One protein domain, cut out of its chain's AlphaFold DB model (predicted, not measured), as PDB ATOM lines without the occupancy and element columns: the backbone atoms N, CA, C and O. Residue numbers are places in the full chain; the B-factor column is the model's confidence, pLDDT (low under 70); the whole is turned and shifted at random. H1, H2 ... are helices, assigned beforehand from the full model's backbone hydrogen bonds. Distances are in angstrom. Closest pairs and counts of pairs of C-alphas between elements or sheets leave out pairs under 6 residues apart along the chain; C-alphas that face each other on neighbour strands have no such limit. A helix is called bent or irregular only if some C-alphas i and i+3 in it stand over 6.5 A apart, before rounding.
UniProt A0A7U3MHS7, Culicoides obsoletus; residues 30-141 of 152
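This is residues 30 to 141 of the 152 residues of a protein of Culicoides obsoletus (UniProt A0A7U3MHS7). Picture helix H4 running through the middle of a compact all-helix body, with H1 packed on one side of it and H6 crossing it on the other, while H3 packs on the first residues of H4. Beyond H6, at the far side from H1, H2 and H3, stands H5, and H7 meets H5 end to end as a corner. The printed part has 112 residues with seven named helices, in order H1 to H7, and no named strand. It is compact, with a radius of gyration of the C-alphas of 12.7 A, and spans 36 by 34 by 22 A.

Start with H1, residues 30 to 37, and go on to H2, residues 43 to 46: they only just touch, with 3 pairs of C-alphas within 8 A, the closest being Glu 31 and Leu 43 at 7.1 A. Next look at H3, residues 48 to 57, which is apart from H1. Then find the hub, H4, residues 61 to 73. H1 touches it at a steep tilt of 42 degrees, opposite ways, the closest C-alphas being those of Asn 30 and Gly 70, 5.1 A apart. With residues 61 to 64 alone, H4 touches H3 at a steep tilt of 51 degrees, opposite ways; the closest C-alphas, Ala 55 and Tyr 63, are 4.8 A apart. H5 is residues 91 to 101 and H6 is residues 110 to 121. With residues 110 to 115 alone, H6 touches H4 about perpendicular, only just, at 72 degrees; the closest C-alphas, Cys 65 and Cys 111, are 4.6 A apart. With residues 117 to 121 alone, H6 touches H5 at a steep tilt of 61 degrees, opposite ways; the closest C-alphas, Cys 101 and Cys 120, are 5.7 A apart. In these four pairs the helix packing is mostly crossed, none being at a shallow tilt. H7, residues 131 to 141, and H5 only just touch, only at their ends, with 3 pairs within 8 A, the closest C-alphas being Glu 93 and Pro 132 at 6.6 A. H4 and H7 are near each other. Every O i to N i+4 pair is within hydrogen-bond range in H1, H3, H4, H6 and H7; in H5 it is 5 of 7, and H2 is too short for such a pair.

Find C-alpha 30 at (122.119, 141.849, 144.888), where H1 begins its 10.1 A. H2 is 5.4 A long and H3 12.7 A. From C-alpha 61 at (111.768, 152.310, 137.771), H4 runs 18.3 A. H5, 12.4 A, is irregular: C-alphas 93 and 96 are 8.7 A apart. H6 is 16.1 A long, and H7, 15.9 A, ends at C-alpha 141 at (130.543, 136.953, 145.859).

Look at Asn 40 and Gln 96 for the two C-alphas farthest apart, 36.9 A. The printed part has no cut. The link from H4 to H5, residues 74 to 90, is long. No printed residue is under 70 in pLDDT.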
ATOM      1  N   ASN A  30     123.371 142.155 145.579       94.62
ATOM      2  CA  ASN A  30     122.119 141.849 144.888       94.62
ATOM      3  C   ASN A  30     121.039 141.275 145.818       94.62
ATOM      4  O   ASN A  30     119.887 141.686 145.719       94.62
ATOM      5  N   GLU A  31     121.372 140.365 146.735       95.62
ATOM      6  CA  GLU A  31     120.403 139.819 147.700       95.62
ATOM      7  C   GLU A  31     119.881 140.887 148.665       95.62
ATOM      8  O   GLU A  31     118.686 140.934 148.967       95.62
ATOM      9  N   GLN A  32     120.759 141.760 149.161       96.44
ATOM     10  CA  GLN A  32     120.353 142.847 150.051       96.44
ATOM     11  C   GLN A  32     119.495 143.884 149.307       96.44
ATOM     12  O   GLN A  32     118.428 144.262 149.790       96.44
ATOM     13  N   CYS A  33     119.901 144.269 148.095       97.31
ATOM     14  CA  CYS A  33     119.161 145.190 147.236       97.31
ATOM     15  C   CYS A  33     117.802 144.632 146.807       97.31
ATOM     16  O   CYS A  33     116.819 145.368 146.787       97.31
ATOM     17  N   LEU A  34     117.710 143.333 146.511       96.75
ATOM     18  CA  LEU A  34     116.446 142.681 146.171       96.75
ATOM     19  C   LEU A  34     115.446 142.826 147.319       96.75
ATOM     20  O   LEU A  34     114.347 143.326 147.112       96.75
ATOM     21  N   ASN A  35     115.862 142.482 148.542       95.00
ATOM     22  CA  ASN A  35     115.016 142.603 149.731       95.00
ATOM     23  C   ASN A  35     114.579 144.052 149.996       95.00
ATOM     24  O   ASN A  35     113.500 144.283 150.538       95.00
ATOM     25  N   ARG A  36     115.416 145.030 149.632       95.19
ATOM     26  CA  ARG A  36     115.151 146.450 149.873       95.19
ATOM     27  C   ARG A  36     114.231 147.081 148.826       95.19
ATOM     28  O   ARG A  36     113.362 147.860 149.201       95.19
ATOM     29  N   ILE A  37     114.450 146.781 147.548       96.94
ATOM     30  CA  ILE A  37     113.811 147.472 146.414       96.94
ATOM     31  C   ILE A  37     112.666 146.655 145.820       96.94
ATOM     32  O   ILE A  37     111.655 147.206 145.403       96.94
ATOM     33  N   LEU A  38     112.807 145.332 145.806       96.62
ATOM     34  CA  LEU A  38     111.868 144.402 145.191       96.62
ATOM     35  C   LEU A  38     111.482 143.304 146.202       96.62
ATOM     36  O   LEU A  38     111.709 142.123 145.936       96.62
ATOM     37  N   PRO A  39     110.881 143.651 147.361       93.38
ATOM     38  CA  PRO A  39     110.702 142.728 148.491       93.38
ATOM     39  C   PRO A  39     109.838 141.493 148.179       93.38
ATOM     40  O   PRO A  39     109.876 140.511 148.910       93.38
ATOM     41  N   ASN A  40     109.070 141.532 147.087       93.38
ATOM     42  CA  ASN A  40     108.203 140.440 146.637       93.38
ATOM     43  C   ASN A  40     108.805 139.628 145.476       93.38
ATOM     44  O   ASN A  40     108.087 138.872 144.817       93.38
ATOM     45  N   LYS A  41     110.086 139.831 145.160       95.75
ATOM     46  CA  LYS A  41     110.798 139.150 144.074       95.75
ATOM     47  C   LYS A  41     111.875 138.233 144.625       95.75
ATOM     48  O   LYS A  41     112.317 138.366 145.761       95.75
ATOM     49  N   GLN A  42     112.302 137.304 143.786       93.69
ATOM     50  CA  GLN A  42     113.367 136.351 144.059       93.69
ATOM     51  C   GLN A  42     114.558 136.599 143.127       93.69
ATOM     52  O   GLN A  42     114.422 137.231 142.079       93.69
ATOM     53  N   LEU A  43     115.739 136.069 143.466       89.88
ATOM     54  CA  LEU A  43     116.950 136.258 142.651       89.88
ATOM     55  C   LEU A  43     116.773 135.795 141.196       89.88
ATOM     56  O   LEU A  43     117.323 136.406 140.280       89.88
ATOM     57  N   GLN A  44     115.982 134.745 140.951       89.31
ATOM     58  CA  GLN A  44     115.690 134.303 139.586       89.31
ATOM     59  C   GLN A  44     114.933 135.343 138.746       89.31
ATOM     60  O   GLN A  44     115.080 135.337 137.522       89.31
ATOM     61  N   ASP A  45     114.175 136.242 139.379       90.06
ATOM     62  CA  ASP A  45     113.375 137.270 138.703       90.06
ATOM     63  C   ASP A  45     114.233 138.449 138.227       90.06
ATOM     64  O   ASP A  45     113.804 139.230 137.378       90.06
ATOM     65  N   VAL A  46     115.453 138.569 138.756       91.19
ATOM     66  CA  VAL A  46     116.399 139.660 138.475       91.19
ATOM     67  C   VAL A  46     117.675 139.178 137.780       91.19
ATOM     68  O   VAL A  46     118.685 139.878 137.757       91.19
ATOM     69  N   LYS A  47     117.645 137.994 137.155       90.31
ATOM     70  CA  LYS A  47     118.702 137.580 136.216       90.31
ATOM     71  C   LYS A  47     118.799 138.577 135.066       90.31
ATOM     72  O   LYS A  47     117.772 139.071 134.614       90.31
ATOM     73  N   TRP A  48     120.001 138.797 134.528       86.81
ATOM     74  CA  TRP A  48     120.284 139.829 133.516       86.81
ATOM     75  C   TRP A  48     119.232 139.967 132.411       86.81
ATOM     76  O   TRP A  48     118.772 141.071 132.157       86.81
ATOM     77  N   GLY A  49     118.805 138.869 131.779       86.69
ATOM     78  CA  GLY A  49     117.778 138.930 130.730       86.69
ATOM     79  C   GLY A  49     116.443 139.514 131.215       86.69
ATOM     80  O   GLY A  49     115.914 140.435 130.595       86.69
ATOM     81  N   SER A  50     115.927 139.018 132.343       91.25
ATOM     82  CA  SER A  50     114.691 139.516 132.966       91.25
ATOM     83  C   SER A  50     114.864 140.934 133.505       91.25
ATOM     84  O   SER A  50     113.999 141.779 133.308       91.25
ATOM     85  N   LEU A  51     116.011 141.214 134.124       91.62
ATOM     86  CA  LEU A  51     116.348 142.519 134.674       91.62
ATOM     87  C   LEU A  51     116.365 143.602 133.595       91.62
ATOM     88  O   LEU A  51     115.749 144.647 133.771       91.62
ATOM     89  N   LEU A  52     117.027 143.344 132.464       90.88
ATOM     90  CA  LEU A  52     117.064 144.276 131.337       90.88
ATOM     91  C   LEU A  52     115.676 144.438 130.712       90.88
ATOM     92  O   LEU A  52     115.294 145.554 130.376       90.88
ATOM     93  N   LYS A  53     114.894 143.358 130.592       92.50
ATOM     94  CA  LYS A  53     113.509 143.452 130.115       92.50
ATOM     95  C   LYS A  53     112.685 144.400 130.992       92.50
ATOM     96  O   LYS A  53     112.097 145.342 130.472       92.50
ATOM     97  N   GLU A  54     112.677 144.191 132.303       96.06
ATOM     98  CA  GLU A  54     111.882 145.015 133.213       96.06
ATOM     99  C   GLU A  54     112.412 146.453 133.304       96.06
ATOM    100  O   GLU A  54     111.657 147.403 133.106       96.06
ATOM    101  N   ALA A  55     113.714 146.641 133.536       94.94
ATOM    102  CA  ALA A  55     114.288 147.970 133.741       94.94
ATOM    103  C   ALA A  55     114.282 148.840 132.473       94.94
ATOM    104  O   ALA A  55     114.122 150.056 132.574       94.94
ATOM    105  N   ILE A  56     114.497 148.238 131.296       92.19
ATOM    106  CA  ILE A  56     114.686 148.965 130.031       92.19
ATOM    107  C   ILE A  56     113.440 148.890 129.157       92.19
ATOM    108  O   ILE A  56     112.931 149.931 128.756       92.19
ATOM    109  N   GLN A  57     112.963 147.686 128.822       92.69
ATOM    110  CA  GLN A  57     111.874 147.536 127.846       92.69
ATOM    111  C   GLN A  57     110.528 147.948 128.440       92.69
ATOM    112  O   GLN A  57     109.758 148.639 127.781       92.69
ATOM    113  N   ASN A  58     110.271 147.557 129.690       96.69
ATOM    114  CA  ASN A  58     109.061 147.947 130.415       96.69
ATOM    115  C   ASN A  58     109.216 149.286 131.155       96.69
ATOM    116  O   ASN A  58     108.275 149.722 131.809       96.69
ATOM    117  N   ASP A  59     110.400 149.908 131.084       96.44
ATOM    118  CA  ASP A  59     110.749 151.153 131.779       96.44
ATOM    119  C   ASP A  59     110.395 151.144 133.281       96.44
ATOM    120  O   ASP A  59     109.956 152.141 133.853       96.44
ATOM    121  N   ASN A  60     110.567 149.994 133.940       97.69
ATOM    122  CA  ASN A  60     110.179 149.825 135.334       97.69
ATOM    123  C   ASN A  60     111.224 150.438 136.275       97.69
ATOM    124  O   ASN A  60     112.314 149.886 136.462       97.69
ATOM    125  N   GLN A  61     110.865 151.553 136.909       97.62
ATOM    126  CA  GLN A  61     111.768 152.310 137.771       97.62
ATOM    127  C   GLN A  61     112.263 151.520 138.993       97.62
ATOM    128  O   GLN A  61     113.414 151.702 139.384       97.62
ATOM    129  N   ASP A  62     111.481 150.596 139.557       97.69
ATOM    130  CA  ASP A  62     111.938 149.787 140.697       97.69
ATOM    131  C   ASP A  62     113.094 148.868 140.283       97.69
ATOM    132  O   ASP A  62     114.093 148.738 140.991       97.69
ATOM    133  N   TYR A  63     113.021 148.288 139.082       97.94
ATOM    134  CA  TYR A  63     114.116 147.491 138.527       97.94
ATOM    135  C   TYR A  63     115.324 148.361 138.149       97.94
ATOM    136  O   TYR A  63     116.466 147.925 138.300       97.94
ATOM    137  N   GLN A  64     115.106 149.608 137.727       98.12
ATOM    138  CA  GLN A  64     116.189 150.577 137.517       98.12
ATOM    139  C   GLN A  64     116.881 150.947 138.840       98.12
ATOM    140  O   GLN A  64     118.108 151.035 138.900       98.12
ATOM    141  N   CYS A  65     116.119 151.102 139.925       98.38
ATOM    142  CA  CYS A  65     116.667 151.328 141.258       98.38
ATOM    143  C   CYS A  65     117.375 150.081 141.803       98.38
ATOM    144  O   CYS A  65     118.414 150.206 142.446       98.38
ATOM    145  N   PHE A  66     116.888 148.875 141.498       98.00
ATOM    146  CA  PHE A  66     117.592 147.636 141.827       98.00
ATOM    147  C   PHE A  66     118.967 147.569 141.138       98.00
ATOM    148  O   PHE A  66     119.959 147.253 141.794       98.00
ATOM    149  N   ILE A  67     119.047 147.938 139.850       97.19
ATOM    150  CA  ILE A  67     120.319 148.071 139.116       97.19
ATOM    151  C   ILE A  67     121.247 149.060 139.821       97.19
ATOM    152  O   ILE A  67     122.406 148.735 140.077       97.19
ATOM    153  N   LEU A  68     120.747 150.258 140.135       98.31
ATOM    154  CA  LEU A  68     121.533 151.280 140.820       98.31
ATOM    155  C   LEU A  68     122.061 150.757 142.164       98.31
ATOM    156  O   LEU A  68     123.244 150.924 142.457       98.31
ATOM    157  N   CYS A  69     121.221 150.078 142.947       98.25
ATOM    158  CA  CYS A  69     121.591 149.522 144.246       98.25
ATOM    159  C   CYS A  69     122.704 148.494 144.128       98.25
ATOM    160  O   CYS A  69     123.753 148.656 144.756       98.25
ATOM    161  N   GLY A  70     122.517 147.478 143.286       97.06
ATOM    162  CA  GLY A  70     123.516 146.429 143.119       97.06
ATOM    163  C   GLY A  70     124.834 147.003 142.613       97.06
ATOM    164  O   GLY A  70     125.882 146.799 143.212       97.06
ATOM    165  N   LEU A  71     124.800 147.785 141.536       97.56
ATOM    166  CA  LEU A  71     126.021 148.188 140.841       97.56
ATOM    167  C   LEU A  71     126.781 149.330 141.519       97.56
ATOM    168  O   LEU A  71     127.999 149.418 141.350       97.56
ATOM    169  N   SER A  72     126.117 150.175 142.310       97.88
ATOM    170  CA  SER A  72     126.820 151.182 143.116       97.88
ATOM    171  C   SER A  72     127.598 150.562 144.275       97.88
ATOM    172  O   SER A  72     128.748 150.931 144.526       97.88
ATOM    173  N   ASN A  73     127.030 149.534 144.909       97.94
ATOM    174  CA  ASN A  73     127.694 148.775 145.968       97.94
ATOM    175  C   ASN A  73     128.855 147.904 145.456       97.94
ATOM    176  O   ASN A  73     129.708 147.493 146.235       97.94
ATOM    177  N   LEU A  74     128.938 147.686 144.140       97.50
ATOM    178  CA  LEU A  74     130.019 146.948 143.480       97.50
ATOM    179  C   LEU A  74     131.037 147.858 142.776       97.50
ATOM    180  O   LEU A  74     131.865 147.358 142.018       97.50
ATOM    181  N   LYS A  75     130.978 149.180 142.996       97.19
ATOM    182  CA  LYS A  75     131.876 150.172 142.365       97.19
ATOM    183  C   LYS A  75     131.826 150.175 140.831       97.19
ATOM    184  O   LYS A  75     132.814 150.466 140.166       97.19
ATOM    185  N   ILE A  76     130.666 149.859 140.261       97.88
ATOM    186  CA  ILE A  76     130.419 149.922 138.812       97.88
ATOM    187  C   ILE A  76     129.687 151.214 138.456       97.88
ATOM    188  O   ILE A  76     129.985 151.843 137.440       97.88
ATOM    189  N   LEU A  77     128.741 151.617 139.304       97.81
ATOM    190  CA  LEU A  77     128.047 152.898 139.227       97.81
ATOM    191  C   LEU A  77     128.360 153.747 140.463       97.81
ATOM    192  O   LEU A  77     128.795 153.246 141.497       97.81
ATOM    193  N   ARG A  78     128.099 155.044 140.365       97.38
ATOM    194  CA  ARG A  78     128.055 155.969 141.499       97.38
ATOM    195  C   ARG A  78     126.620 156.055 142.024       97.38
ATOM    196  O   ARG A  78     125.678 155.617 141.364       97.38
ATOM    197  N   ALA A  79     126.439 156.641 143.207       96.31
ATOM    198  CA  ALA A  79     125.119 156.773 143.839       96.31
ATOM    199  C   ALA A  79     124.117 157.613 143.016       96.31
ATOM    200  O   ALA A  79     122.910 157.454 143.162       96.31
ATOM    201  N   ASP A  80     124.604 158.480 142.127       96.81
ATOM    202  CA  ASP A  80     123.783 159.275 141.204       96.81
ATOM    203  C   ASP A  80     123.413 158.529 139.904       96.81
ATOM    204  O   ASP A  80     122.777 159.102 139.014       96.81
ATOM    205  N   GLY A  81     123.821 157.262 139.774       97.19
ATOM    206  CA  GLY A  81     123.610 156.420 138.597       97.19
ATOM    207  C   GLY A  81     124.557 156.679 137.431       97.19
ATOM    208  O   GLY A  81     124.397 156.062 136.378       97.19
ATOM    209  N   SER A  82     125.553 157.552 137.589       97.06
ATOM    210  CA  SER A  82     126.644 157.665 136.620       97.06
ATOM    211  C   SER A  82     127.606 156.476 136.719       97.06
ATOM    212  O   SER A  82     127.608 155.727 137.696       97.06
ATOM    213  N   VAL A  83     128.411 156.267 135.676       98.00
ATOM    214  CA  VAL A  83     129.415 155.196 135.655       98.00
ATOM    215  C   VAL A  83     130.558 155.553 136.603       98.00
ATOM    216  O   VAL A  83     131.086 156.661 136.532       98.00
ATOM    217  N   GLU A  84     130.960 154.616 137.462       97.75
ATOM    218  CA  GLU A  84     132.175 154.770 138.263       97.75
ATOM    219  C   GLU A  84     133.400 154.594 137.364       97.75
ATOM    220  O   GLU A  84     133.506 153.610 136.632       97.75
ATOM    221  N   THR A  85     134.324 155.547 137.399       96.69
ATOM    222  CA  THR A  85     135.558 155.509 136.602       96.69
ATOM    223  C   THR A  85     136.763 155.099 137.437       96.69
ATOM    224  O   THR A  85     137.749 154.613 136.891       96.69
ATOM    225  N   GLU A  86     136.696 155.280 138.755       95.50
ATOM    226  CA  GLU A  86     137.791 154.961 139.665       95.50
ATOM    227  C   GLU A  86     137.644 153.540 140.212       95.50
ATOM    228  O   GLU A  86     136.648 153.209 140.849       95.50
ATOM    229  N   ASN A  87     138.658 152.695 139.992       94.38
ATOM    230  CA  ASN A  87     138.681 151.300 140.456       94.38
ATOM    231  C   ASN A  87     137.461 150.472 140.012       94.38
ATOM    232  O   ASN A  87     137.052 149.541 140.706       94.38
ATOM    233  N   ASN A  88     136.882 150.799 138.853       97.38
ATOM    234  CA  ASN A  88     135.773 150.031 138.310       97.38
ATOM    235  C   ASN A  88     136.259 148.611 137.972       97.38
ATOM    236  O   ASN A  88     137.184 148.467 137.162       97.38
ATOM    237  N   PRO A  89     135.649 147.554 138.541       96.81
ATOM    238  CA  PRO A  89     136.128 146.186 138.359       96.81
ATOM    239  C   PRO A  89     136.066 145.721 136.898       96.81
ATOM    240  O   PRO A  89     136.743 144.770 136.525       96.81
ATOM    241  N   LEU A  90     135.296 146.401 136.044       96.75
ATOM    242  CA  LEU A  90     135.131 146.068 134.630       96.75
ATOM    243  C   LEU A  90     136.191 146.713 133.721       96.75
ATOM    244  O   LEU A  90     136.160 146.505 132.507       96.75
ATOM    245  N   ALA A  91     137.119 147.503 134.273       95.38
ATOM    246  CA  ALA A  91     138.080 148.286 133.494       95.38
ATOM    247  C   ALA A  91     138.973 147.441 132.574       95.38
ATOM    248  O   ALA A  91     139.308 147.897 131.481       95.38
ATOM    249  N   SER A  92     139.313 146.212 132.974       93.44
ATOM    250  CA  SER A  92     140.122 145.298 132.157       93.44
ATOM    251  C   SER A  92     139.409 144.814 130.892       93.44
ATOM    252  O   SER A  92     140.077 144.509 129.911       93.44
ATOM    253  N   GLU A  93     138.075 144.757 130.902       94.31
ATOM    254  CA  GLU A  93     137.268 144.234 129.790       94.31
ATOM    255  C   GLU A  93     136.674 145.355 128.930       94.31
ATOM    256  O   GLU A  93     136.618 145.249 127.708       94.31
ATOM    257  N   ILE A  94     136.203 146.435 129.564       94.31
ATOM    258  CA  ILE A  94     135.403 147.478 128.903       94.31
ATOM    259  C   ILE A  94     135.828 148.903 129.292       94.31
ATOM    260  O   ILE A  94     135.012 149.826 129.295       94.31
ATOM    261  N   GLY A  95     137.112 149.115 129.601       94.00
ATOM    262  CA  GLY A  95     137.653 150.411 130.041       94.00
ATOM    263  C   GLY A  95     137.347 151.597 129.112       94.00
ATOM    264  O   GLY A  95     137.042 152.698 129.584       94.00
ATOM    265  N   GLN A  96     137.354 151.378 127.792       94.00
ATOM    266  CA  GLN A  96     136.955 152.412 126.831       94.00
ATOM    267  C   GLN A  96     135.475 152.784 126.995       94.00
ATOM    268  O   GLN A  96     135.150 153.965 127.118       94.00
ATOM    269  N   SER A  97     134.583 151.791 127.065       95.81
ATOM    270  CA  SER A  97     133.148 152.024 127.248       95.81
ATOM    271  C   SER A  97     132.852 152.699 128.588       95.81
ATOM    272  O   SER A  97     132.025 153.600 128.630       95.81
ATOM    273  N   ILE A  98     133.572 152.363 129.663       96.88
ATOM    274  CA  ILE A  98     133.479 153.078 130.952       96.88
ATOM    275  C   ILE A  98     133.755 154.574 130.760       96.88
ATOM    276  O   ILE A  98     132.951 155.414 131.167       96.88
ATOM    277  N   SER A  99     134.857 154.903 130.085       95.62
ATOM    278  CA  SER A  99     135.282 156.289 129.855       95.62
ATOM    279  C   SER A  99     134.315 157.073 128.962       95.62
ATOM    280  O   SER A  99     134.129 158.276 129.142       95.62
ATOM    281  N   GLU A 100     133.702 156.414 127.980       96.44
ATOM    282  CA  GLU A 100     132.711 157.019 127.086       96.44
ATOM    283  C   GLU A 100     131.362 157.212 127.791       96.44
ATOM    284  O   GLU A 100     130.801 158.308 127.773       96.44
ATOM    285  N   CYS A 101     130.872 156.185 128.486       96.94
ATOM    286  CA  CYS A 101     129.579 156.200 129.166       96.94
ATOM    287  C   CYS A 101     129.552 157.113 130.398       96.94
ATOM    288  O   CYS A 101     128.502 157.664 130.738       96.94
ATOM    289  N   ALA A 102     130.696 157.345 131.047       95.69
ATOM    290  CA  ALA A 102     130.812 158.323 132.129       95.69
ATOM    291  C   ALA A 102     130.490 159.761 131.676       95.69
ATOM    292  O   ALA A 102     130.052 160.572 132.485       95.69
ATOM    293  N   LYS A 103     130.636 160.074 130.379       95.31
ATOM    294  CA  LYS A 103     130.388 161.415 129.816       95.31
ATOM    295  C   LYS A 103     128.920 161.698 129.497       95.31
ATOM    296  O   LYS A 103     128.595 162.816 129.098       95.31
ATOM    297  N   LEU A 104     128.034 160.707 129.622       93.50
ATOM    298  CA  LEU A 104     126.607 160.911 129.372       93.50
ATOM    299  C   LEU A 104     126.047 161.975 130.319       93.50
ATOM    300  O   LEU A 104     126.286 161.934 131.528       93.50
ATOM    301  N   LYS A 105     125.272 162.908 129.758       90.25
ATOM    302  CA  LYS A 105     124.552 163.920 130.531       90.25
ATOM    303  C   LYS A 105     123.534 163.227 131.434       90.25
ATOM    304  O   LYS A 105     122.805 162.361 130.970       90.25
ATOM    305  N   ARG A 106     123.481 163.635 132.701       89.38
ATOM    306  CA  ARG A 106     122.622 163.018 133.715       89.38
ATOM    307  C   ARG A 106     121.422 163.887 134.047       89.38
ATOM    308  O   ARG A 106     121.516 165.117 134.060       89.38
ATOM    309  N   GLY A 107     120.296 163.223 134.280       90.81
ATOM    310  CA  GLY A 107     119.096 163.827 134.834       90.81
ATOM    311  C   GLY A 107     119.135 163.853 136.362       90.81
ATOM    312  O   GLY A 107     120.098 163.416 136.993       90.81
ATOM    313  N   SER A 108     118.054 164.342 136.967       94.00
ATOM    314  CA  SER A 108     117.893 164.387 138.426       94.00
ATOM    315  C   SER A 108     117.538 163.034 139.057       94.00
ATOM    316  O   SER A 108     117.647 162.887 140.271       94.00
ATOM    317  N   ASN A 109     117.106 162.048 138.266       97.50
ATOM    318  CA  ASN A 109     116.683 160.742 138.764       97.50
ATOM    319  C   ASN A 109     117.816 159.715 138.623       97.50
ATOM    320  O   ASN A 109     118.117 159.260 137.520       97.50
ATOM    321  N   ALA A 110     118.407 159.322 139.751       97.56
ATOM    322  CA  ALA A 110     119.540 158.404 139.779       97.56
ATOM    323  C   ALA A 110     119.215 157.006 139.220       97.56
ATOM    324  O   ALA A 110     120.048 156.405 138.544       97.56
ATOM    325  N   CYS A 111     118.005 156.486 139.447       98.12
ATOM    326  CA  CYS A 111     117.617 155.175 138.921       98.12
ATOM    327  C   CYS A 111     117.522 155.211 137.389       98.12
ATOM    328  O   CYS A 111     118.056 154.337 136.707       98.12
ATOM    329  N   VAL A 112     116.944 156.282 136.836       97.88
ATOM    330  CA  VAL A 112     116.912 156.498 135.381       97.88
ATOM    331  C   VAL A 112     118.331 156.658 134.825       97.88
ATOM    332  O   VAL A 112     118.667 156.033 133.821       97.88
ATOM    333  N   ASN A 113     119.204 157.403 135.509       97.94
ATOM    334  CA  ASN A 113     120.612 157.526 135.120       97.94
ATOM    335  C   ASN A 113     121.322 156.159 135.091       97.94
ATOM    336  O   ASN A 113     122.110 155.899 134.180       97.94
ATOM    337  N   ALA A 114     121.023 155.269 136.044       97.50
ATOM    338  CA  ALA A 114     121.585 153.921 136.090       97.50
ATOM    339  C   ALA A 114     121.140 153.065 134.896       97.50
ATOM    340  O   ALA A 114     121.967 152.374 134.297       97.50
ATOM    341  N   LYS A 115     119.863 153.155 134.491       96.12
ATOM    342  CA  LYS A 115     119.368 152.539 133.248       96.12
ATOM    343  C   LYS A 115     120.186 153.002 132.043       96.12
ATOM    344  O   LYS A 115     120.648 152.179 131.257       96.12
ATOM    345  N   GLU A 116     120.376 154.312 131.903       96.12
ATOM    346  CA  GLU A 116     121.127 154.902 130.787       96.12
ATOM    347  C   GLU A 116     122.604 154.492 130.803       96.12
ATOM    348  O   GLU A 116     123.177 154.180 129.759       96.12
ATOM    349  N   ALA A 117     123.217 154.437 131.989       96.50
ATOM    350  CA  ALA A 117     124.583 153.951 132.154       96.50
ATOM    351  C   ALA A 117     124.715 152.496 131.688       96.50
ATOM    352  O   ALA A 117     125.625 152.179 130.925       96.50
ATOM    353  N   ILE A 118     123.786 151.626 132.088       94.81
ATOM    354  CA  ILE A 118     123.804 150.209 131.716       94.81
ATOM    355  C   ILE A 118     123.579 149.992 130.228       94.81
ATOM    356  O   ILE A 118     124.302 149.203 129.627       94.81
ATOM    357  N   LEU A 119     122.640 150.722 129.622       94.06
ATOM    358  CA  LEU A 119     122.419 150.697 128.173       94.06
ATOM    359  C   LEU A 119     123.671 151.078 127.380       94.06
ATOM    360  O   LEU A 119     123.913 150.548 126.297       94.06
ATOM    361  N   CYS A 120     124.460 152.004 127.916       95.25
ATOM    362  CA  CYS A 120     125.708 152.413 127.298       95.25
ATOM    363  C   CYS A 120     126.823 151.374 127.503       95.25
ATOM    364  O   CYS A 120     127.527 151.038 126.551       95.25
ATOM    365  N   LEU A 121     126.969 150.843 128.724       94.69
ATOM    366  CA  LEU A 121     128.011 149.871 129.067       94.69
ATOM    367  C   LEU A 121     127.796 148.512 128.387       94.69
ATOM    368  O   LEU A 121     128.759 147.892 127.936       94.69
ATOM    369  N   PHE A 122     126.549 148.042 128.313       90.06
ATOM    370  CA  PHE A 122     126.216 146.689 127.877       90.06
ATOM    371  C   PHE A 122     125.176 146.712 126.756       90.06
ATOM    372  O   PHE A 122     124.011 147.049 126.954       90.06
ATOM    373  N   LYS A 123     125.597 146.289 125.562       75.88
ATOM    374  CA  LYS A 123     124.735 146.214 124.368       75.88
ATOM    375  C   LYS A 123     123.939 144.908 124.268       75.88
ATOM    376  O   LYS A 123     123.046 144.797 123.435       75.88
ATOM    377  N   SER A 124     124.271 143.913 125.086       75.94
ATOM    378  CA  SER A 124     123.653 142.586 125.095       75.94
ATOM    379  C   SER A 124     123.578 142.026 126.520       75.94
ATOM    380  O   SER A 124     124.327 142.474 127.391       75.94
ATOM    381  N   PRO A 125     122.697 141.040 126.780       81.06
ATOM    382  CA  PRO A 125     122.682 140.329 128.053       81.06
ATOM    383  C   PRO A 125     124.052 139.726 128.378       81.06
ATOM    384  O   PRO A 125     124.748 139.225 127.494       81.06
ATOM    385  N   LEU A 126     124.426 139.765 129.656       86.75
ATOM    386  CA  LEU A 126     125.732 139.309 130.120       86.75
ATOM    387  C   LEU A 126     125.744 137.812 130.445       86.75
ATOM    388  O   LEU A 126     124.784 137.267 130.992       86.75
ATOM    389  N   SER A 127     126.875 137.166 130.152       87.50
ATOM    390  CA  SER A 127     127.176 135.798 130.576       87.50
ATOM    391  C   SER A 127     127.821 135.813 131.959       87.50
ATOM    392  O   SER A 127     128.810 136.498 132.179       87.50
ATOM    393  N   GLU A 128     127.314 135.016 132.896       88.06
ATOM    394  CA  GLU A 128     127.960 134.837 134.207       88.06
ATOM    395  C   GLU A 128     129.255 134.006 134.146       88.06
ATOM    396  O   GLU A 128     129.937 133.859 135.159       88.06
ATOM    397  N   LYS A 129     129.569 133.400 132.995       90.00
ATOM    398  CA  LYS A 129     130.720 132.498 132.836       90.00
ATOM    399  C   LYS A 129     131.954 133.187 132.259       90.00
ATOM    400  O   LYS A 129     133.052 132.664 132.414       90.00
ATOM    401  N   GLU A 130     131.787 134.336 131.611       91.06
ATOM    402  CA  GLU A 130     132.863 135.058 130.928       91.06
ATOM    403  C   GLU A 130     132.592 136.568 130.857       91.06
ATOM    404  O   GLU A 130     131.469 137.023 131.084       91.06
ATOM    405  N   GLY A 131     133.633 137.342 130.535       92.94
ATOM    406  CA  GLY A 131     133.544 138.786 130.316       92.94
ATOM    407  C   GLY A 131     132.982 139.570 131.515       92.94
ATOM    408  O   GLY A 131     133.102 139.134 132.666       92.94
ATOM    409  N   PRO A 132     132.321 140.719 131.269       93.75
ATOM    410  CA  PRO A 132     131.806 141.583 132.331       93.75
ATOM    411  C   PRO A 132     130.828 140.890 133.288       93.75
ATOM    412  O   PRO A 132     130.834 141.175 134.481       93.75
ATOM    413  N   GLY A 133     130.001 139.956 132.807       93.75
ATOM    414  CA  GLY A 133     129.024 139.273 133.662       93.75
ATOM    415  C   GLY A 133     129.669 138.361 134.705       93.75
ATOM    416  O   GLY A 133     129.204 138.328 135.847       93.75
ATOM    417  N   LYS A 134     130.773 137.685 134.355       95.62
ATOM    418  CA  LYS A 134     131.591 136.932 135.318       95.62
ATOM    419  C   LYS A 134     132.182 137.853 136.383       95.62
ATOM    420  O   LYS A 134     132.069 137.547 137.564       95.62
ATOM    421  N   ILE A 135     132.731 139.000 135.984       96.38
ATOM    422  CA  ILE A 135     133.331 139.955 136.926       96.38
ATOM    423  C   ILE A 135     132.282 140.498 137.906       96.38
ATOM    424  O   ILE A 135     132.537 140.573 139.104       96.38
ATOM    425  N   ILE A 136     131.071 140.825 137.438       95.88
ATOM    426  CA  ILE A 136     129.981 141.295 138.315       95.88
ATOM    427  C   ILE A 136     129.552 140.208 139.307       95.88
ATOM    428  O   ILE A 136     129.232 140.504 140.462       95.88
ATOM    429  N   LYS A 137     129.534 138.948 138.865       94.75
ATOM    430  CA  LYS A 137     129.254 137.807 139.737       94.75
ATOM    431  C   LYS A 137     130.329 137.652 140.810       94.75
ATOM    432  O   LYS A 137     129.993 137.574 141.985       94.75
ATOM    433  N   GLU A 138     131.601 137.670 140.424       96.50
ATOM    434  CA  GLU A 138     132.732 137.587 141.357       96.50
ATOM    435  C   GLU A 138     132.743 138.765 142.340       96.50
ATOM    436  O   GLU A 138     132.943 138.564 143.533       96.50
ATOM    437  N   ALA A 139     132.441 139.981 141.880       96.56
ATOM    438  CA  ALA A 139     132.304 141.147 142.746       96.56
ATOM    439  C   ALA A 139     131.170 140.978 143.774       96.56
ATOM    440  O   ALA A 139     131.348 141.328 144.939       96.56
ATOM    441  N   ASN A 140     130.027 140.403 143.379       95.12
ATOM    442  CA  ASN A 140     128.935 140.084 144.307       95.12
ATOM    443  C   ASN A 140     129.326 139.023 145.339       95.12
ATOM    444  O   ASN A 140     128.974 139.170 146.508       95.12
ATOM    445  N   GLU A 141     130.042 137.974 144.930       95.81
ATOM    446  CA  GLU A 141     130.543 136.953 145.859       95.81
ATOM    447  C   GLU A 141     131.597 137.536 146.809       95.81
ATOM    448  O   GLU A 141     131.582 137.251 148.000       95.81
TER     449      GLU A 141